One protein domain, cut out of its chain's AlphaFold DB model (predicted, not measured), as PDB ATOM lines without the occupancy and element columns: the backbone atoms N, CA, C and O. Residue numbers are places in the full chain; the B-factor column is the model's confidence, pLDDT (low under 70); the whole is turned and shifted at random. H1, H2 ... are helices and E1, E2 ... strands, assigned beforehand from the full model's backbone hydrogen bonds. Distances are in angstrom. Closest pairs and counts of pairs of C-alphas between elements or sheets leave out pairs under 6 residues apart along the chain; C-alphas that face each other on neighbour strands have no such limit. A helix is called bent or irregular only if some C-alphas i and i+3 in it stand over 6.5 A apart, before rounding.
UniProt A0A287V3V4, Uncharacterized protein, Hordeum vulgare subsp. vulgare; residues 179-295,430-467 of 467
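This is residues 179 to 295 and 430 to 467 of the 467 residues of an uncharacterized protein of Hordeum vulgare subsp. vulgare (UniProt A0A287V3V4). Two helices side by side, H1 and H2a, stand between a small three-stranded sheet at one end and a long helical hairpin, H2b and H3, at the other. H2 folds sharply where its arms H2a and H2b meet, and a small strand hairpin, E3 and E4, is inserted between E2 and E5. The printed part has 155 residues, with four named helices and five named strands in the order H1 E1 H2 H3 H4 E2 E3 E4 E5; the class is mostly helix. The sheet runs E1, E5, E2, antiparallel. The whole is loose, with a radius of gyration of the C-alphas of 20.0 A, and flat, spanning 54 by 53 by 23 A.

Start at H1, residues 179 to 195, and go on to E1, residues 202 to 206, which is near it. H2, residues 207 to 249, was assigned as one helix by its hydrogen bonds but is bent: C-alphas 223 and 226 are 9.5 A apart. H1 touches arm H2a, residues 207 to 223, closest at the C-alphas of Phe 182 and Val 218, 5.6 A, opposite ways at a shallow tilt of 32 degrees, only just short of steep. Arm H2b, residues 226 to 249, is irregular, with C-alphas 226 and 229 8.1 A apart. Its residues 227 to 236 touch residues 216 to 223 of H2a at a steep tilt of 55 degrees; the closest C-alphas, of Ser 220 and Gly 231, are 4.7 A apart. H3, residues 263 to 291, forms a helical hairpin with H2b at 24 degrees, closest at the C-alphas of Ile 234 and Val 275, 5.9 A. Past the cut, H4, residues 430 to 433, touches residues 186 to 190 of H1, closest at the C-alphas of Val 190 and Ile 432, 6.5 A. Inner strand E5, residues 461 to 466, pairs with E1 through N 203 and O 464, 2.9 A, and with E2, residues 436 to 440, through N 439 and O 463, 2.8 A. H1 only grazes this sheet, with residues 190 to 195. E3, residues 448 to 450, and E4, residues 454 to 456, form an antiparallel hairpin with N 449 and O 455 2.8 A apart; both are apart from H2b. Every O i to N i+4 pair is within hydrogen-bond range in H1, H2a and H3, 19 of 20 are in H2b, and H4 is too short for one.

Find C-alpha 179 at (353.377, 353.826, 328.576); from there H1 runs 24.1 A. H2a covers 23.7 A and H2b 35.9 A. H3 starts at C-alpha 263, (312.199, 351.925, 322.433), and runs 42.1 A. E5, 16.5 A long, ends at C-alpha 466, (353.525, 330.203, 324.081).

The two farthest C-alphas, of Gly 293 and Ser 442, are 58.1 A apart. Residues 296 to 429 are not printed, and C-alphas 295 and 430 are 35.0 A apart across the cut. The link from H2 to H3 is long, with 13 residues, of which 251 to 256 stand free. The mean pLDDT of the printed part is 76.3; 45 residues are under 70, among them 246 to 259 and 278 to 295.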
ATOM      1  N   MET A 179     352.664 355.081 328.818       70.81
ATOM      2  CA  MET A 179     353.377 353.826 328.576       70.81
ATOM      3  C   MET A 179     353.190 352.771 329.679       70.81
ATOM      4  O   MET A 179     352.900 351.632 329.320       70.81
ATOM      5  N   PRO A 180     353.261 353.098 330.988       77.44
ATOM      6  CA  PRO A 180     353.031 352.100 332.038       77.44
ATOM      7  C   PRO A 180     351.610 351.529 332.002       77.44
ATOM      8  O   PRO A 180     351.413 350.331 332.178       77.44
ATOM      9  N   ALA A 181     350.617 352.373 331.708       80.25
ATOM     10  CA  ALA A 181     349.238 351.926 331.549       80.25
ATOM     11  C   ALA A 181     349.090 350.977 330.351       80.25
ATOM     12  O   ALA A 181     348.386 349.977 330.455       80.25
ATOM     13  N   PHE A 182     349.767 351.263 329.236       80.75
ATOM     14  CA  PHE A 182     349.737 350.398 328.058       80.75
ATOM     15  C   PHE A 182     350.428 349.055 328.338       80.75
ATOM     16  O   PHE A 182     349.845 348.020 328.022       80.75
ATOM     17  N   SER A 183     351.615 349.064 328.965       77.19
ATOM     18  CA  SER A 183     352.350 347.840 329.332       77.19
ATOM     19  C   SER A 183     351.517 346.960 330.251       77.19
ATOM     20  O   SER A 183     351.289 345.801 329.935       77.19
ATOM     21  N   ALA A 184     350.954 347.533 331.320       86.00
ATOM     22  CA  ALA A 184     350.128 346.790 332.264       86.00
ATOM     23  C   ALA A 184     348.892 346.159 331.594       86.00
ATOM     24  O   ALA A 184     348.570 345.004 331.853       86.00
ATOM     25  N   CYS A 185     348.207 346.884 330.700       89.25
ATOM     26  CA  CYS A 185     347.089 346.313 329.940       89.25
ATOM     27  C   CYS A 185     347.535 345.182 328.997       89.25
ATOM     28  O   CYS A 185     346.830 344.183 328.852       89.25
ATOM     29  N   CYS A 186     348.695 345.325 328.350       83.06
ATOM     30  CA  CYS A 186     349.237 344.298 327.462       83.06
ATOM     31  C   CYS A 186     349.713 343.062 328.242       83.06
ATOM     32  O   CYS A 186     349.452 341.945 327.811       83.06
ATOM     33  N   GLU A 187     350.343 343.236 329.404       87.12
ATOM     34  CA  GLU A 187     350.714 342.152 330.322       87.12
ATOM     35  C   GLU A 187     349.486 341.381 330.806       87.12
ATOM     36  O   GLU A 187     349.495 340.152 330.814       87.12
ATOM     37  N   GLU A 188     348.402 342.081 331.149       92.62
ATOM     38  CA  GLU A 188     347.133 341.448 331.514       92.62
ATOM     39  C   GLU A 188     346.540 340.641 330.353       92.62
ATOM     40  O   GLU A 188     346.076 339.519 330.563       92.62
ATOM     41  N   LEU A 189     346.575 341.169 329.123       93.19
ATOM     42  CA  LEU A 189     346.145 340.442 327.925       93.19
ATOM     43  C   LEU A 189     346.981 339.175 327.709       93.19
ATOM     44  O   LEU A 189     346.419 338.086 327.591       93.19
ATOM     45  N   VAL A 190     348.309 339.313 327.695       88.44
ATOM     46  CA  VAL A 190     349.248 338.198 327.517       88.44
ATOM     47  C   VAL A 190     349.024 337.145 328.597       88.44
ATOM     48  O   VAL A 190     348.860 335.974 328.276       88.44
ATOM     49  N   SER A 191     348.924 337.549 329.866       91.62
ATOM     50  CA  SER A 191     348.695 336.632 330.986       91.62
ATOM     51  C   SER A 191     347.388 335.851 330.831       91.62
ATOM     52  O   SER A 191     347.378 334.633 331.012       91.62
ATOM     53  N   ARG A 192     346.293 336.509 330.417       93.19
ATOM     54  CA  ARG A 192     345.017 335.828 330.138       93.19
ATOM     55  C   ARG A 192     345.141 334.812 329.003       93.19
ATOM     56  O   ARG A 192     344.605 333.712 329.123       93.19
ATOM     57  N   TRP A 193     345.839 335.153 327.920       93.75
ATOM     58  CA  TRP A 193     346.052 334.228 326.801       93.75
ATOM     59  C   TRP A 193     346.918 333.035 327.214       93.75
ATOM     60  O   TRP A 193     346.553 331.901 326.916       93.75
ATOM     61  N   THR A 194     347.988 333.254 327.984       90.12
ATOM     62  CA  THR A 194     348.834 332.180 328.528       90.12
ATOM     63  C   THR A 194     348.048 331.240 329.447       90.12
ATOM     64  O   THR A 194     348.203 330.027 329.363       90.12
ATOM     65  N   GLN A 195     347.164 331.776 330.293       90.62
ATOM     66  CA  GLN A 195     346.303 330.972 331.174       90.62
ATOM     67  C   GLN A 195     345.225 330.184 330.417       90.62
ATOM     68  O   GLN A 195     344.669 329.232 330.960       90.62
ATOM     69  N   SER A 196     344.924 330.575 329.177       88.75
ATOM     70  CA  SER A 196     343.909 329.935 328.335       88.75
ATOM     71  C   SER A 196     344.474 328.812 327.455       88.75
ATOM     72  O   SER A 196     343.722 328.218 326.681       88.75
ATOM     73  N   LEU A 197     345.779 328.527 327.536       89.81
ATOM     74  CA  LEU A 197     346.427 327.476 326.750       89.81
ATOM     75  C   LEU A 197     345.919 326.082 327.142       89.81
ATOM     76  O   LEU A 197     345.806 325.753 328.323       89.81
ATOM     77  N   GLY A 198     345.614 325.264 326.132       80.12
ATOM     78  CA  GLY A 198     345.207 323.875 326.312       80.12
ATOM     79  C   GLY A 198     346.359 322.967 326.750       80.12
ATOM     80  O   GLY A 198     347.523 323.363 326.810       80.12
ATOM     81  N   SER A 199     346.043 321.699 327.019       79.25
ATOM     82  CA  SER A 199     347.040 320.677 327.376       79.25
ATOM     83  C   SER A 199     348.064 320.392 326.269       79.25
ATOM     84  O   SER A 199     349.132 319.861 326.546       79.25
ATOM     85  N   ASP A 200     347.729 320.717 325.020       81.06
ATOM     86  CA  ASP A 200     348.587 320.633 323.834       81.06
ATOM     87  C   ASP A 200     349.437 321.900 323.608       81.06
ATOM     88  O   ASP A 200     350.195 321.971 322.639       81.06
ATOM     89  N   GLY A 201     349.325 322.896 324.495       83.44
ATOM     90  CA  GLY A 201     350.042 324.168 324.420       83.44
ATOM     91  C   GLY A 201     349.476 325.150 323.393       83.44
ATOM     92  O   GLY A 201     350.041 326.231 323.236       83.44
ATOM     93  N   TRP A 202     348.374 324.804 322.719       88.56
ATOM     94  CA  TRP A 202     347.699 325.663 321.751       88.56
ATOM     95  C   TRP A 202     346.356 326.160 322.291       88.56
ATOM     96  O   TRP A 202     345.694 325.515 323.102       88.56
ATOM     97  N   CYS A 203     345.932 327.331 321.824       91.56
ATOM     98  CA  CYS A 203     344.596 327.861 322.065       91.56
ATOM     99  C   CYS A 203     344.096 328.596 320.823       91.56
ATOM    100  O   CYS A 203     344.860 329.313 320.180       91.56
ATOM    101  N   GLU A 204     342.823 328.419 320.475       93.75
ATOM    102  CA  GLU A 204     342.161 329.242 319.462       93.75
ATOM    103  C   GLU A 204     341.480 330.434 320.141       93.75
ATOM    104  O   GLU A 204     340.674 330.259 321.054       93.75
ATOM    105  N   VAL A 205     341.791 331.645 319.680       93.00
ATOM    106  CA  VAL A 205     341.270 332.903 320.224       93.00
ATOM    107  C   VAL A 205     340.723 333.762 319.088       93.00
ATOM    108  O   VAL A 205     341.381 333.952 318.066       93.00
ATOM    109  N   ASP A 206     339.523 334.319 319.267       93.81
ATOM    110  CA  ASP A 206     339.053 335.426 318.431       93.81
ATOM    111  C   ASP A 206     339.682 336.729 318.935       93.81
ATOM    112  O   ASP A 206     339.298 337.251 319.983       93.81
ATOM    113  N   VAL A 207     340.656 337.271 318.198       92.81
ATOM    114  CA  VAL A 207     341.392 338.462 318.653       92.81
ATOM    115  C   VAL A 207     340.616 339.761 318.505       92.81
ATOM    116  O   VAL A 207     340.973 340.767 319.114       92.81
ATOM    117  N   CYS A 208     339.546 339.779 317.708       89.94
ATOM    118  CA  CYS A 208     338.773 340.997 317.484       89.94
ATOM    119  C   CYS A 208     338.160 341.570 318.784       89.94
ATOM    120  O   CYS A 208     338.396 342.751 319.063       89.94
ATOM    121  N   PRO A 209     337.414 340.798 319.602       90.38
ATOM    122  CA  PRO A 209     336.916 341.272 320.898       90.38
ATOM    123  C   PRO A 209     338.032 341.509 321.927       90.38
ATOM    124  O   PRO A 209     337.929 342.431 322.739       90.38
ATOM    125  N   GLU A 210     339.117 340.738 321.875       92.88
ATOM    126  CA  GLU A 210     340.261 340.898 322.780       92.88
ATOM    127  C   GLU A 210     340.963 342.245 322.573       92.88
ATOM    128  O   GLU A 210     341.193 342.972 323.535       92.88
ATOM    129  N   PHE A 211     341.219 342.639 321.322       92.19
ATOM    130  CA  PHE A 211     341.806 343.946 321.015       92.19
ATOM    131  C   PHE A 211     340.854 345.108 321.295       92.19
ATOM    132  O   PHE A 211     341.299 346.160 321.743       92.19
ATOM    133  N   GLN A 212     339.541 344.931 321.114       88.38
ATOM    134  CA  GLN A 212     338.569 345.943 321.544       88.38
ATOM    135  C   GLN A 212     338.602 346.160 323.060       88.38
ATOM    136  O   GLN A 212     338.517 347.302 323.516       88.38
ATOM    137  N   THR A 213     338.749 345.076 323.825       90.56
ATOM    138  CA  THR A 213     338.867 345.124 325.286       90.56
ATOM    139  C   THR A 213     340.185 345.768 325.701       90.56
ATOM    140  O   THR A 213     340.170 346.697 326.503       90.56
ATOM    141  N   LEU A 214     341.305 345.360 325.091       90.94
ATOM    142  CA  LEU A 214     342.619 345.961 325.322       90.94
ATOM    143  C   LEU A 214     342.577 347.478 325.110       90.94
ATOM    144  O   LEU A 214     342.970 348.232 325.996       90.94
ATOM    145  N   THR A 215     342.045 347.937 323.974       89.69
ATOM    146  CA  THR A 215     341.954 349.370 323.679       89.69
ATOM    147  C   THR A 215     341.025 350.105 324.635       89.69
ATOM    148  O   THR A 215     341.345 351.211 325.078       89.69
ATOM    149  N   GLY A 216     339.900 349.494 325.015       86.94
ATOM    150  CA  GLY A 216     339.021 350.038 326.048       86.94
ATOM    151  C   GLY A 216     339.744 350.226 327.382       86.94
ATOM    152  O   GLY A 216     339.634 351.287 327.999       86.94
ATOM    153  N   ASP A 217     340.541 349.244 327.793       88.50
ATOM    154  CA  ASP A 217     341.309 349.261 329.038       88.50
ATOM    155  C   ASP A 217     342.418 350.300 329.015       88.50
ATOM    156  O   ASP A 217     342.566 351.085 329.952       88.50
ATOM    157  N   VAL A 218     343.157 350.352 327.912       86.94
ATOM    158  CA  VAL A 218     344.221 351.320 327.673       86.94
ATOM    159  C   VAL A 218     343.681 352.752 327.719       86.94
ATOM    160  O   VAL A 218     344.212 353.595 328.455       86.94
ATOM    161  N   ILE A 219     342.591 353.044 327.006       83.38
ATOM    162  CA  ILE A 219     341.935 354.358 327.056       83.38
ATOM    163  C   ILE A 219     341.439 354.645 328.471       83.38
ATOM    164  O   ILE A 219     341.610 355.754 328.971       83.38
ATOM    165  N   SER A 220     340.860 353.654 329.144       82.06
ATOM    166  CA  SER A 220     340.270 353.861 330.463       82.06
ATOM    167  C   SER A 220     341.322 354.160 331.528       82.06
ATOM    168  O   SER A 220     341.166 355.111 332.295       82.06
ATOM    169  N   ARG A 221     342.432 353.414 331.542       84.38
ATOM    170  CA  ARG A 221     343.555 353.647 332.463       84.38
ATOM    171  C   ARG A 221     344.247 354.968 332.191       84.38
ATOM    172  O   ARG A 221     344.568 355.688 333.131       84.38
ATOM    173  N   THR A 222     344.420 355.329 330.924       79.81
ATOM    174  CA  THR A 222     345.082 356.594 330.586       79.81
ATOM    175  C   THR A 222     344.206 357.826 330.785       79.81
ATOM    176  O   THR A 222     344.712 358.854 331.229       79.81
ATOM    177  N   ALA A 223     342.905 357.749 330.496       72.62
ATOM    178  CA  ALA A 223     341.995 358.886 330.625       72.62
ATOM    179  C   ALA A 223     341.473 359.075 332.057       72.62
ATOM    180  O   ALA A 223     341.315 360.213 332.504       72.62
ATOM    181  N   PHE A 224     341.207 357.982 332.782       69.75
ATOM    182  CA  PHE A 224     340.548 358.029 334.093       69.75
ATOM    183  C   PHE A 224     341.463 357.658 335.271       69.75
ATOM    184  O   PHE A 224     341.103 357.941 336.418       69.75
ATOM    185  N   GLY A 225     342.669 357.132 335.024       74.69
ATOM    186  CA  GLY A 225     343.670 356.856 336.062       74.69
ATOM    187  C   GLY A 225     343.178 355.828 337.083       74.69
ATOM    188  O   GLY A 225     342.784 354.727 336.719       74.69
ATOM    189  N   SER A 226     343.154 356.194 338.367       69.94
ATOM    190  CA  SER A 226     342.677 355.322 339.455       69.94
ATOM    191  C   SER A 226     341.196 354.933 339.353       69.94
ATOM    192  O   SER A 226     340.787 353.951 339.961       69.94
ATOM    193  N   SER A 227     340.395 355.645 338.553       70.56
ATOM    194  CA  SER A 227     338.981 355.326 338.287       70.56
ATOM    195  C   SER A 227     338.766 354.634 336.937       70.56
ATOM    196  O   SER A 227     337.761 354.843 336.253       70.56
ATOM    197  N   TYR A 228     339.747 353.850 336.488       75.75
ATOM    198  CA  TYR A 228     339.693 353.197 335.180       75.75
ATOM    199  C   TYR A 228     338.592 352.138 335.066       75.75
ATOM    200  O   TYR A 228     338.144 351.880 333.954       75.75
ATOM    201  N   LEU A 229     338.132 351.540 336.171       77.62
ATOM    202  CA  LEU A 229     337.022 350.581 336.146       77.62
ATOM    203  C   LEU A 229     335.710 351.273 335.756       77.62
ATOM    204  O   LEU A 229     334.977 350.780 334.898       77.62
ATOM    205  N   GLU A 230     335.446 352.460 336.308       74.69
ATOM    206  CA  GLU A 230     334.346 353.312 335.858       74.69
ATOM    207  C   GLU A 230     334.551 353.788 334.410       74.69
ATOM    208  O   GLU A 230     333.600 353.835 333.628       74.69
ATOM    209  N   GLY A 231     335.799 354.077 334.021       73.50
ATOM    210  CA  GLY A 231     336.176 354.390 332.640       73.50
ATOM    211  C   GLY A 231     335.849 353.271 331.643       73.50
ATOM    212  O   GLY A 231     335.251 353.530 330.596       73.50
ATOM    213  N   ARG A 232     336.157 352.020 332.004       79.69
ATOM    214  CA  ARG A 232     335.884 350.821 331.198       79.69
ATOM    215  C   ARG A 232     334.393 350.698 330.923       79.69
ATOM    216  O   ARG A 232     333.981 350.517 329.777       79.69
ATOM    217  N   ARG A 233     333.575 350.923 331.955       81.69
ATOM    218  CA  ARG A 233     332.117 350.940 331.822       81.69
ATOM    219  C   ARG A 233     331.633 352.021 330.853       81.69
ATOM    220  O   ARG A 233     330.755 351.752 330.037       81.69
ATOM    221  N   ILE A 234     332.210 353.225 330.888       77.06
ATOM    222  CA  ILE A 234     331.875 354.290 329.926       77.06
ATOM    223  C   ILE A 234     332.184 353.840 328.493       77.06
ATOM    224  O   ILE A 234     331.362 354.048 327.600       77.06
ATOM    225  N   PHE A 235     333.337 353.211 328.263       76.81
ATOM    226  CA  PHE A 235     333.737 352.751 326.933       76.81
ATOM    227  C   PHE A 235     332.806 351.656 326.385       76.81
ATOM    228  O   PHE A 235     332.368 351.732 325.235       76.81
ATOM    229  N   GLU A 236     332.424 350.687 327.220       81.44
ATOM    230  CA  GLU A 236     331.419 349.669 326.879       81.44
ATOM    231  C   GLU A 236     330.071 350.296 326.499       81.44
ATOM    232  O   GLU A 236     329.454 349.937 325.495       81.44
ATOM    233  N   LEU A 237     329.602 351.274 327.274       79.88
ATOM    234  CA  LEU A 237     328.351 351.972 326.979       79.88
ATOM    235  C   LEU A 237     328.444 352.762 325.664       79.88
ATOM    236  O   LEU A 237     327.498 352.758 324.869       79.88
ATOM    237  N   GLN A 238     329.592 353.390 325.389       78.00
ATOM    238  CA  GLN A 238     329.842 354.100 324.134       78.00
ATOM    239  C   GLN A 238     329.873 353.166 322.919       78.00
ATOM    240  O   GLN A 238     329.363 353.549 321.861       78.00
ATOM    241  N   SER A 239     330.417 351.950 323.036       76.50
ATOM    242  CA  SER A 239     330.422 350.978 321.933       76.50
ATOM    243  C   SER A 239     328.996 350.529 321.585       76.50
ATOM    244  O   SER A 239     328.587 350.584 320.420       76.50
ATOM    245  N   VAL A 240     328.174 350.247 322.604       79.38
ATOM    246  CA  VAL A 240     326.747 349.929 322.437       79.38
ATOM    247  C   VAL A 240     325.981 351.101 321.815       79.38
ATOM    248  O   VAL A 240     325.142 350.906 320.928       79.38
ATOM    249  N   GLN A 241     326.249 352.333 322.253       76.19
ATOM    250  CA  GLN A 241     325.618 353.530 321.696       76.19
ATOM    251  C   GLN A 241     326.022 353.743 320.228       76.19
ATOM    252  O   GLN A 241     325.171 354.034 319.381       76.19
ATOM    253  N   ALA A 242     327.301 353.548 319.906       76.31
ATOM    254  CA  ALA A 242     327.841 353.666 318.559       76.31
ATOM    255  C   ALA A 242     327.163 352.705 317.573       76.31
ATOM    256  O   ALA A 242     326.762 353.148 316.492       76.31
ATOM    257  N   ASP A 243     326.990 351.435 317.941       75.81
ATOM    258  CA  ASP A 243     326.324 350.434 317.099       75.81
ATOM    259  C   ASP A 243     324.866 350.796 316.811       75.81
ATOM    260  O   ASP A 243     324.358 350.614 315.698       75.81
ATOM    261  N   ARG A 244     324.184 351.381 317.799       69.12
ATOM    262  CA  ARG A 244     322.795 351.830 317.658       69.12
ATOM    263  C   ARG A 244     322.681 353.031 316.734       69.12
ATOM    264  O   ARG A 244     321.837 353.004 315.841       69.12
ATOM    265  N   ILE A 245     323.541 354.039 316.894       70.44
ATOM    266  CA  ILE A 245     323.578 355.208 316.000       70.44
ATOM    267  C   ILE A 245     323.747 354.746 314.550       70.44
ATOM    268  O   ILE A 245     323.022 355.191 313.667       70.44
ATOM    269  N   VAL A 246     324.644 353.795 314.305       68.56
ATOM    270  CA  VAL A 246     324.910 353.257 312.964       68.56
ATOM    271  C   VAL A 246     323.710 352.520 312.388       68.56
ATOM    272  O   VAL A 246     323.370 352.710 311.218       68.56
ATOM    273  N   ALA A 247     323.042 351.702 313.201       65.94
ATOM    274  CA  ALA A 247     321.826 351.011 312.789       65.94
ATOM    275  C   ALA A 247     320.700 351.988 312.403       65.94
ATOM    276  O   ALA A 247     319.846 351.636 311.588       65.94
ATOM    277  N   GLU A 248     320.693 353.202 312.960       62.62
ATOM    278  CA  GLU A 248     319.739 354.252 312.599       62.62
ATOM    279  C   GLU A 248     320.215 355.114 311.414       62.62
ATOM    280  O   GLU A 248     319.390 355.474 310.582       62.62
ATOM    281  N   VAL A 249     321.521 355.362 311.245       61.56
ATOM    282  CA  VAL A 249     322.082 356.040 310.052       61.56
ATOM    283  C   VAL A 249     321.787 355.264 308.764       61.56
ATOM    284  O   VAL A 249     321.573 355.868 307.717       61.56
ATOM    285  N   LYS A 250     321.720 353.927 308.832       55.44
ATOM    286  CA  LYS A 250     321.329 353.074 307.692       55.44
ATOM    287  C   LYS A 250     319.839 353.167 307.331       55.44
ATOM    288  O   LYS A 250     319.428 352.602 306.317       55.44
ATOM    289  N   LYS A 251     319.013 353.843 308.135       58.38
ATOM    290  CA  LYS A 251     317.587 354.054 307.854       58.38
ATOM    291  C   LYS A 251     317.364 355.395 307.163       58.38
ATOM    292  O   LYS A 251     318.200 356.291 307.208       58.38
ATOM    293  N   ILE A 252     316.203 355.537 306.525       54.94
ATOM    294  CA  ILE A 252     315.773 356.798 305.913       54.94
ATOM    295  C   ILE A 252     315.846 357.903 306.975       54.94
ATOM    296  O   ILE A 252     315.167 357.830 307.998       54.94
ATOM    297  N   PHE A 253     316.679 358.917 306.729       54.09
ATOM    298  CA  PHE A 253     316.804 360.074 307.608       54.09
ATOM    299  C   PHE A 253     315.494 360.869 307.594       54.09
ATOM    300  O   PHE A 253     315.211 361.607 306.650       54.09
ATOM    301  N   ILE A 254     314.693 360.705 308.645       58.00
ATOM    302  CA  ILE A 254     313.542 361.560 308.935       58.00
ATOM    303  C   ILE A 254     314.029 362.620 309.939       58.00
ATOM    304  O   ILE A 254     314.423 362.258 311.053       58.00
ATOM    305  N   PRO A 255     314.049 363.918 309.582       55.25
ATOM    306  CA  PRO A 255     314.407 364.983 310.517       55.25
ATOM    307  C   PRO A 255     313.593 364.877 311.819       55.25
ATOM    308  O   PRO A 255     312.376 364.729 311.776       55.25
ATOM    309  N   GLY A 256     314.262 364.912 312.977       61.59
ATOM    310  CA  GLY A 256     313.623 364.778 314.298       61.59
ATOM    311  C   GLY A 256     313.392 363.339 314.785       61.59
ATOM    312  O   GLY A 256     312.968 363.143 315.920       61.59
ATOM    313  N   TYR A 257     313.729 362.317 313.991       68.06
ATOM    314  CA  TYR A 257     313.532 360.910 314.367       68.06
ATOM    315  C   TYR A 257     314.284 360.497 315.646       68.06
ATOM    316  O   TYR A 257     313.789 359.667 316.406       68.06
ATOM    317  N   MET A 258     315.432 361.121 315.934       60.97
ATOM    318  CA  MET A 258     316.198 360.914 317.178       60.97
ATOM    319  C   MET A 258     315.466 361.417 318.433       60.97
ATOM    320  O   MET A 258     315.772 360.967 319.531       60.97
ATOM    321  N   SER A 259     314.486 362.310 318.279       64.06
ATOM    322  CA  SER A 259     313.692 362.888 319.372       64.06
ATOM    323  C   SER A 259     312.365 362.154 319.604       64.06
ATOM    324  O   SER A 259     311.644 362.464 320.549       64.06
ATOM    325  N   LEU A 260     312.013 361.185 318.750       72.00
ATOM    326  CA  LEU A 260     310.783 360.407 318.907       72.00
ATOM    327  C   LEU A 260     310.921 359.401 320.063       72.00
ATOM    328  O   LEU A 260     311.972 358.774 320.194       72.00
ATOM    329  N   PRO A 261     309.871 359.148 320.864       69.50
ATOM    330  CA  PRO A 261     309.923 358.241 322.015       69.50
ATOM    331  C   PRO A 261     309.872 356.755 321.602       69.50
ATOM    332  O   PRO A 261     309.023 355.984 322.052       69.50
ATOM    333  N   THR A 262     310.785 356.325 320.730       77.94
ATOM    334  CA  THR A 262     310.943 354.921 320.327       77.94
ATOM    335  C   THR A 262     311.666 354.125 321.418       77.94
ATOM    336  O   THR A 262     312.462 354.682 322.170       77.94
ATOM    337  N   LYS A 263     311.458 352.798 321.490       76.38
ATOM    338  CA  LYS A 263     312.199 351.925 322.433       76.38
ATOM    339  C   LYS A 263     313.722 352.102 322.320       76.38
ATOM    340  O   LYS A 263     314.422 352.025 323.319       76.38
ATOM    341  N   LYS A 264     314.223 352.357 321.107       65.94
ATOM    342  CA  LYS A 264     315.651 352.574 320.847       65.94
ATOM    343  C   LYS A 264     316.141 353.930 321.351       65.94
ATOM    344  O   LYS A 264     317.199 353.977 321.967       65.94
ATOM    345  N   ASN A 265     315.375 354.998 321.127       67.62
ATOM    346  CA  ASN A 265     315.745 356.333 321.599       67.62
ATOM    347  C   ASN A 265     315.650 356.422 323.127       67.62
ATOM    348  O   ASN A 265     316.523 357.016 323.743       67.62
ATOM    349  N   LYS A 266     314.661 355.763 323.751       77.12
ATOM    350  CA  LYS A 266     314.575 355.640 325.218       77.12
ATOM    351  C   LYS A 266     315.827 354.995 325.807       77.12
ATOM    352  O   LYS A 266     316.448 355.585 326.677       77.12
ATOM    353  N   LEU A 267     316.256 353.866 325.243       73.12
ATOM    354  CA  LEU A 267     317.480 353.196 325.679       73.12
ATOM    355  C   LEU A 267     318.736 354.055 325.439       73.12
ATOM    356  O   LEU A 267     319.638 354.065 326.260       73.12
ATOM    357  N   MET A 268     318.794 354.814 324.338       63.59
ATOM    358  CA  MET A 268     319.880 355.772 324.093       63.59
ATOM    359  C   MET A 268     319.916 356.887 325.150       63.59
ATOM    360  O   MET A 268     321.000 357.268 325.583       63.59
ATOM    361  N   HIS A 269     318.754 357.395 325.570       68.31
ATOM    362  CA  HIS A 269     318.657 358.369 326.658       68.31
ATOM    363  C   HIS A 269     319.057 357.759 328.004       68.31
ATOM    364  O   HIS A 269     319.806 358.387 328.741       68.31
ATOM    365  N   GLU A 270     318.629 356.531 328.300       79.75
ATOM    366  CA  GLU A 270     319.030 355.794 329.507       79.75
ATOM    367  C   GLU A 270     320.553 355.593 329.562       79.75
ATOM    368  O   GLU A 270     321.177 355.964 330.551       79.75
ATOM    369  N   THR A 271     321.166 355.111 328.474       65.88
ATOM    370  CA  THR A 271     322.628 354.968 328.367       65.88
ATOM    371  C   THR A 271     323.349 356.306 328.534       65.88
ATOM    372  O   THR A 271     324.358 356.372 329.230       65.88
ATOM    373  N   ASN A 272     322.841 357.388 327.932       63.38
ATOM    374  CA  ASN A 272     323.447 358.713 328.084       63.38
ATOM    375  C   ASN A 272     323.362 359.217 329.535       63.38
ATOM    376  O   ASN A 272     324.333 359.767 330.045       63.38
ATOM    377  N   ASN A 273     322.237 358.979 330.213       73.19
ATOM    378  CA  ASN A 273     322.062 359.335 331.620       73.19
ATOM    379  C   ASN A 273     323.018 358.544 332.532       73.19
ATOM    380  O   ASN A 273     323.560 359.115 333.474       73.19
ATOM    381  N   GLU A 274     323.259 357.257 332.246       74.62
ATOM    382  CA  GLU A 274     324.234 356.431 332.978       74.62
ATOM    383  C   GLU A 274     325.658 356.981 332.806       74.62
ATOM    384  O   GLU A 274     326.352 357.209 333.798       74.62
ATOM    385  N   VAL A 275     326.069 357.292 331.569       56.94
ATOM    386  CA  VAL A 275     327.381 357.902 331.285       56.94
ATOM    387  C   VAL A 275     327.534 359.245 332.002       56.94
ATOM    388  O   VAL A 275     328.548 359.476 332.661       56.94
ATOM    389  N   GLU A 276     326.532 360.125 331.922       56.94
ATOM    390  CA  GLU A 276     326.561 361.419 332.612       56.94
ATOM    391  C   GLU A 276     326.630 361.265 334.135       56.94
ATOM    392  O   GLU A 276     327.367 362.005 334.785       56.94
ATOM    393  N   SER A 277     325.909 360.300 334.710       71.75
ATOM    394  CA  SER A 277     325.944 360.024 336.148       71.75
ATOM    395  C   SER A 277     327.323 359.549 336.604       71.75
ATOM    396  O   SER A 277     327.825 360.032 337.619       71.75
ATOM    397  N   ILE A 278     327.955 358.635 335.858       61.28
ATOM    398  CA  ILE A 278     329.309 358.155 336.169       61.28
ATOM    399  C   ILE A 278     330.299 359.322 336.093       61.28
ATOM    400  O   ILE A 278     331.064 359.540 337.030       61.28
ATOM    401  N   LEU A 279     330.248 360.124 335.024       44.09
ATOM    402  CA  LEU A 279     331.130 361.282 334.858       44.09
ATOM    403  C   LEU A 279     330.959 362.313 335.983       44.09
ATOM    404  O   LEU A 279     331.957 362.811 336.500       44.09
ATOM    405  N   ARG A 280     329.720 362.606 336.401       54.16
ATOM    406  CA  ARG A 280     329.451 363.497 337.543       54.16
ATOM    407  C   ARG A 280     330.045 362.949 338.836       54.16
ATOM    408  O   ARG A 280     330.752 363.685 339.517       54.16
ATOM    409  N   GLY A 281     329.857 361.659 339.117       56.22
ATOM    410  CA  GLY A 281     330.445 361.008 340.291       56.22
ATOM    411  C   GLY A 281     331.978 361.047 340.296       56.22
ATOM    412  O   GLY A 281     332.585 361.305 341.333       56.22
ATOM    413  N   LEU A 282     332.622 360.856 339.138       46.72
ATOM    414  CA  LEU A 282     334.079 360.976 339.003       46.72
ATOM    415  C   LEU A 282     334.573 362.408 339.252       46.72
ATOM    416  O   LEU A 282     335.596 362.601 339.912       46.72
ATOM    417  N   ILE A 283     333.847 363.411 338.751       46.38
ATOM    418  CA  ILE A 283     334.170 364.827 338.964       46.38
ATOM    419  C   ILE A 283     334.009 365.200 340.441       46.38
ATOM    420  O   ILE A 283     334.911 365.812 341.006       46.38
ATOM    421  N   GLU A 284     332.914 364.795 341.087       50.75
ATOM    422  CA  GLU A 284     332.655 365.071 342.506       50.75
ATOM    423  C   GLU A 284     333.715 364.441 343.417       50.75
ATOM    424  O   GLU A 284     334.274 365.141 344.265       50.75
ATOM    425  N   LYS A 285     334.075 363.166 343.188       57.84
ATOM    426  CA  LYS A 285     335.173 362.491 343.906       57.84
ATOM    427  C   LYS A 285     336.493 363.258 343.763       57.84
ATOM    428  O   LYS A 285     337.187 363.479 344.752       57.84
ATOM    429  N   ARG A 286     336.831 363.722 342.550       46.62
ATOM    430  CA  ARG A 286     338.050 364.520 342.320       46.62
ATOM    431  C   ARG A 286     337.991 365.896 342.979       46.62
ATOM    432  O   ARG A 286     338.990 366.333 343.538       46.62
ATOM    433  N   MET A 287     336.842 366.567 342.953       38.12
ATOM    434  CA  MET A 287     336.666 367.859 343.623       38.12
ATOM    435  C   MET A 287     336.820 367.742 345.145       38.12
ATOM    436  O   MET A 287     337.406 368.628 345.760       38.12
ATOM    437  N   GLN A 288     336.345 366.646 345.745       50.62
ATOM    438  CA  GLN A 288     336.499 366.367 347.176       50.62
ATOM    439  C   GLN A 288     337.954 366.042 347.549       50.62
ATOM    440  O   GLN A 288     338.468 366.624 348.501       50.62
ATOM    441  N   ALA A 289     338.646 365.208 346.765       47.88
ATOM    442  CA  ALA A 289     340.073 364.915 346.967       47.88
ATOM    443  C   ALA A 289     340.944 366.186 346.872       47.88
ATOM    444  O   ALA A 289     341.828 366.417 347.695       47.88
ATOM    445  N   MET A 290     340.620 367.087 345.934       42.12
ATOM    446  CA  MET A 290     341.277 368.394 345.810       42.12
ATOM    447  C   MET A 290     341.027 369.322 347.013       42.12
ATOM    448  O   MET A 290     341.889 370.134 347.340       42.12
ATOM    449  N   GLN A 291     339.871 369.223 347.678       46.31
ATOM    450  CA  GLN A 291     339.543 370.008 348.880       46.31
ATOM    451  C   GLN A 291     340.206 369.462 350.152       46.31
ATOM    452  O   GLN A 291     340.440 370.223 351.087       46.31
ATOM    453  N   GLN A 292     340.533 368.169 350.186       50.25
ATOM    454  CA  GLN A 292     341.177 367.499 351.322       50.25
ATOM    455  C   GLN A 292     342.710 367.639 351.323       50.25
ATOM    456  O   GLN A 292     343.380 367.083 352.188       50.25
ATOM    457  N   GLY A 293     343.274 368.413 350.389       42.34
ATOM    458  CA  GLY A 293     344.720 368.638 350.301       42.34
ATOM    459  C   GLY A 293     345.498 367.428 349.782       42.34
ATOM    460  O   GLY A 293     346.720 367.389 349.917       42.34
ATOM    461  N   GLU A 294     344.815 366.460 349.168       40.31
ATOM    462  CA  GLU A 294     345.446 365.288 348.581       40.31
ATOM    463  C   GLU A 294     346.191 365.709 347.306       40.31
ATOM    464  O   GLU A 294     345.618 365.965 346.242       40.31
ATOM    465  N   THR A 295     347.510 365.841 347.421       42.66
ATOM    466  CA  THR A 295     348.378 365.941 346.255       42.66
ATOM    467  C   THR A 295     348.465 364.556 345.641       42.66
ATOM    468  O   THR A 295     349.036 363.658 346.255       42.66
ATOM    469  N   CYS A 430     354.513 344.136 319.786       73.81
ATOM    470  CA  CYS A 430     355.816 343.718 320.308       73.81
ATOM    471  C   CYS A 430     355.675 342.746 321.490       73.81
ATOM    472  O   CYS A 430     356.296 341.688 321.484       73.81
ATOM    473  N   MET A 431     354.829 343.068 322.473       79.19
ATOM    474  CA  MET A 431     354.655 342.241 323.673       79.19
ATOM    475  C   MET A 431     353.982 340.901 323.366       79.19
ATOM    476  O   MET A 431     354.330 339.884 323.959       79.19
ATOM    477  N   ILE A 432     353.037 340.889 322.425       81.25
ATOM    478  CA  ILE A 432     352.352 339.671 321.990       81.25
ATOM    479  C   ILE A 432     353.322 338.751 321.231       81.25
ATOM    480  O   ILE A 432     353.411 337.565 321.542       81.25
ATOM    481  N   LEU A 433     354.086 339.283 320.271       77.81
ATOM    482  CA  LEU A 433     354.989 338.486 319.430       77.81
ATOM    483  C   LEU A 433     356.213 337.938 320.172       77.81
ATOM    484  O   LEU A 433     356.764 336.925 319.764       77.81
ATOM    485  N   GLN A 434     356.634 338.578 321.264       73.12
ATOM    486  CA  GLN A 434     357.699 338.054 322.129       73.12
ATOM    487  C   GLN A 434     357.278 336.810 322.923       73.12
ATOM    488  O   GLN A 434     358.128 336.136 323.498       73.12
ATOM    489  N   ARG A 435     355.972 336.545 323.033       77.44
ATOM    490  CA  ARG A 435     355.418 335.539 323.950       77.44
ATOM    491  C   ARG A 435     354.685 334.420 323.242       77.44
ATOM    492  O   ARG A 435     354.482 333.375 323.853       77.44
ATOM    493  N   PHE A 436     354.275 334.644 321.998       81.19
ATOM    494  CA  PHE A 436     353.425 333.718 321.277       81.19
ATOM    495  C   PHE A 436     353.847 333.545 319.823       81.19
ATOM    496  O   PHE A 436     354.191 334.501 319.131       81.19
ATOM    497  N   GLU A 437     353.712 332.313 319.352       80.12
ATOM    498  CA  GLU A 437     353.650 331.966 317.938       80.12
ATOM    499  C   GLU A 437     352.194 331.833 317.498       80.12
ATOM    500  O   GLU A 437     351.323 331.487 318.299       80.12
ATOM    501  N   PHE A 438     351.940 332.092 316.215       86.12
ATOM    502  CA  PHE A 438     350.593 332.181 315.663       86.12
ATOM    503  C   PHE A 438     350.417 331.323 314.419       86.12
ATOM    504  O   PHE A 438     351.244 331.366 313.512       86.12
ATOM    505  N   ASP A 439     349.267 330.659 314.346       87.06
ATOM    506  CA  ASP A 439     348.744 329.991 313.160       87.06
ATOM    507  C   ASP A 439     347.346 330.525 312.834       87.06
ATOM    508  O   ASP A 439     346.584 330.952 313.707       87.06
ATOM    509  N   LEU A 440     346.958 330.467 311.560       89.62
ATOM    510  CA  LEU A 440     345.571 330.740 311.194       89.62
ATOM    511  C   LEU A 440     344.675 329.597 311.675       89.62
ATOM    512  O   LEU A 440     344.925 328.420 311.400       89.62
ATOM    513  N   ALA A 441     343.594 329.945 312.368       91.88
ATOM    514  CA  ALA A 441     342.579 328.964 312.706       91.88
ATOM    515  C   ALA A 441     341.848 328.501 311.437       91.88
ATOM    516  O   ALA A 441     341.565 329.291 310.538       91.88
ATOM    517  N   SER A 442     341.465 327.225 311.374       92.12
ATOM    518  CA  SER A 442     340.653 326.691 310.268       92.12
ATOM    519  C   SER A 442     339.257 327.321 310.190       92.12
ATOM    520  O   SER A 442     338.588 327.229 309.164       92.12
ATOM    521  N   THR A 443     338.807 327.922 311.290       92.31
ATOM    522  CA  THR A 443     337.541 328.648 311.440       92.31
ATOM    523  C   THR A 443     337.613 330.081 310.910       92.31
ATOM    524  O   THR A 443     336.568 330.698 310.699       92.31
ATOM    525  N   TYR A 444     338.816 330.609 310.661       93.69
ATOM    526  CA  TYR A 444     338.996 331.968 310.178       93.69
ATOM    527  C   TYR A 444     338.450 332.138 308.760       93.69
ATOM    528  O   TYR A 444     338.791 331.401 307.833       93.69
ATOM    529  N   SER A 445     337.633 333.174 308.574       92.75
ATOM    530  CA  SER A 445     337.118 333.571 307.268       92.75
ATOM    531  C   SER A 445     337.418 335.041 307.014       92.75
ATOM    532  O   SER A 445     336.885 335.931 307.684       92.75
ATOM    533  N   HIS A 446     338.277 335.304 306.028       91.88
ATOM    534  CA  HIS A 446     338.696 336.659 305.694       91.88
ATOM    535  C   HIS A 446     337.603 337.404 304.916       91.88
ATOM    536  O   HIS A 446     337.568 337.409 303.685       91.88
ATOM    537  N   VAL A 447     336.691 338.037 305.655       92.62
ATOM    538  CA  VAL A 447     335.585 338.824 305.096       92.62
ATOM    539  C   VAL A 447     335.547 340.202 305.763       92.62
ATOM    540  O   VAL A 447     334.872 340.379 306.781       92.62
ATOM    541  N   PRO A 448     336.265 341.205 305.227       91.75
ATOM    542  CA  PRO A 448     336.144 342.583 305.685       91.75
ATOM    543  C   PRO A 448     334.726 343.116 305.449       91.75
ATOM    544  O   PRO A 448     334.167 342.995 304.358       91.75
ATOM    545  N   HIS A 449     334.128 343.732 306.466       88.62
ATOM    546  CA  HIS A 449     332.788 344.302 306.390       88.62
ATOM    547  C   HIS A 449     332.752 345.726 306.932       88.62
ATOM    548  O   HIS A 449     333.212 346.007 308.040       88.62
ATOM    549  N   ASN A 450     332.141 346.629 306.164       83.62
ATOM    550  CA  ASN A 450     331.916 347.999 306.599       83.62
ATOM    551  C   ASN A 450     330.548 348.142 307.284       83.62
ATOM    552  O   ASN A 450     329.503 348.251 306.632       83.62
ATOM    553  N   GLN A 451     330.555 348.184 308.616       69.12
ATOM    554  CA  GLN A 451     329.360 348.506 309.399       69.12
ATOM    555  C   GLN A 451     329.321 349.991 309.783       69.12
ATOM    556  O   GLN A 451     328.324 350.658 309.506       69.12
ATOM    557  N   LYS A 452     330.415 350.482 310.378       74.56
ATOM    558  CA  LYS A 452     330.689 351.880 310.778       74.56
ATOM    559  C   LYS A 452     332.152 352.202 310.519       74.56
ATOM    560  O   LYS A 452     332.478 353.217 309.916       74.56
ATOM    561  N   MET A 453     332.988 351.308 311.029       86.19
ATOM    562  CA  MET A 453     334.383 351.159 310.682       86.19
ATOM    563  C   MET A 453     334.558 349.802 310.007       86.19
ATOM    564  O   MET A 453     333.718 348.906 310.187       86.19
ATOM    565  N   LEU A 454     335.625 349.669 309.230       89.25
ATOM    566  CA  LEU A 454     336.011 348.403 308.628       89.25
ATOM    567  C   LEU A 454     336.449 347.420 309.724       89.25
ATOM    568  O   LEU A 454     337.259 347.762 310.582       89.25
ATOM    569  N   ARG A 455     335.877 346.213 309.713       89.50
ATOM    570  CA  ARG A 455     336.171 345.146 310.681       89.50
ATOM    571  C   ARG A 455     336.021 343.763 310.040       89.50
ATOM    572  O   ARG A 455     335.315 343.653 309.034       89.50
ATOM    573  N   PRO A 456     336.600 342.704 310.623       91.31
ATOM    574  CA  PRO A 456     336.294 341.333 310.227       91.31
ATOM    575  C   PRO A 456     334.815 341.014 310.500       91.31
ATOM    576  O   PRO A 456     334.317 341.254 311.604       91.31
ATOM    577  N   MET A 457     334.090 340.495 309.505       89.31
ATOM    578  CA  MET A 457     332.666 340.153 309.643       89.31
ATOM    579  C   MET A 457     332.443 339.039 310.669       89.31
ATOM    580  O   MET A 457     331.485 339.095 311.437       89.31
ATOM    581  N   HIS A 458     333.330 338.043 310.671       90.56
ATOM    582  CA  HIS A 458     333.200 336.813 311.452       90.56
ATOM    583  C   HIS A 458     334.185 336.739 312.626       90.56
ATOM    584  O   HIS A 458     334.385 335.665 313.176       90.56
ATOM    585  N   GLY A 459     334.785 337.868 313.018       90.94
ATOM    586  CA  GLY A 459     335.909 337.883 313.959       90.94
ATOM    587  C   GLY A 459     337.235 337.547 313.275       90.94
ATOM    588  O   GLY A 459     337.320 337.491 312.046       90.94
ATOM    589  N   ALA A 460     338.281 337.389 314.075       92.62
ATOM    590  CA  ALA A 460     339.625 337.053 313.624       92.62
ATOM    591  C   ALA A 460     340.164 335.912 314.490       92.62
ATOM    592  O   ALA A 460     340.873 336.139 315.466       92.62
ATOM    593  N   GLN A 461     339.772 334.682 314.158       95.00
ATOM    594  CA  GLN A 461     340.215 333.496 314.884       95.00
ATOM    595  C   GLN A 461     341.662 333.167 314.520       95.00
ATOM    596  O   GLN A 461     341.986 332.947 313.351       95.00
ATOM    597  N   ILE A 462     342.529 333.112 315.524       93.44
ATOM    598  CA  ILE A 462     343.914 332.664 315.381       93.44
ATOM    599  C   ILE A 462     344.197 331.574 316.403       93.44
ATOM    600  O   ILE A 462     343.620 331.560 317.490       93.44
ATOM    601  N   LYS A 463     345.094 330.662 316.053       92.12
ATOM    602  CA  LYS A 463     345.690 329.726 316.995       92.12
ATOM    603  C   LYS A 463     346.968 330.344 317.525       92.12
ATOM    604  O   LYS A 463     347.749 330.880 316.746       92.12
ATOM    605  N   LEU A 464     347.171 330.272 318.829       92.00
ATOM    606  CA  LEU A 464     348.373 330.773 319.477       92.00
ATOM    607  C   LEU A 464     348.986 329.720 320.397       92.00
ATOM    608  O   LEU A 464     348.261 328.919 320.993       92.00
ATOM    609  N   ARG A 465     350.314 329.747 320.509       87.12
ATOM    610  CA  ARG A 465     351.132 328.899 321.389       87.12
ATOM    611  C   ARG A 465     352.176 329.757 322.089       87.12
ATOM    612  O   ARG A 465     352.741 330.633 321.447       87.12
ATOM    613  N   ALA A 466     352.446 329.510 323.370       84.12
ATOM    614  CA  ALA A 466     353.525 330.203 324.081       84.12
ATOM    615  C   ALA A 466     354.920 329.752 323.609       84.12
ATOM    616  O   ALA A 466     355.113 328.568 323.328       84.12
ATOM    617  N   ILE A 467     355.861 330.698 323.548       74.88
ATOM    618  CA  ILE A 467     357.283 330.475 323.218       74.88
ATOM    619  C   ILE A 467     358.095 330.211 324.484       74.88
ATOM    620  O   ILE A 467     357.870 330.935 325.484       74.88
TER     621      ILE A 467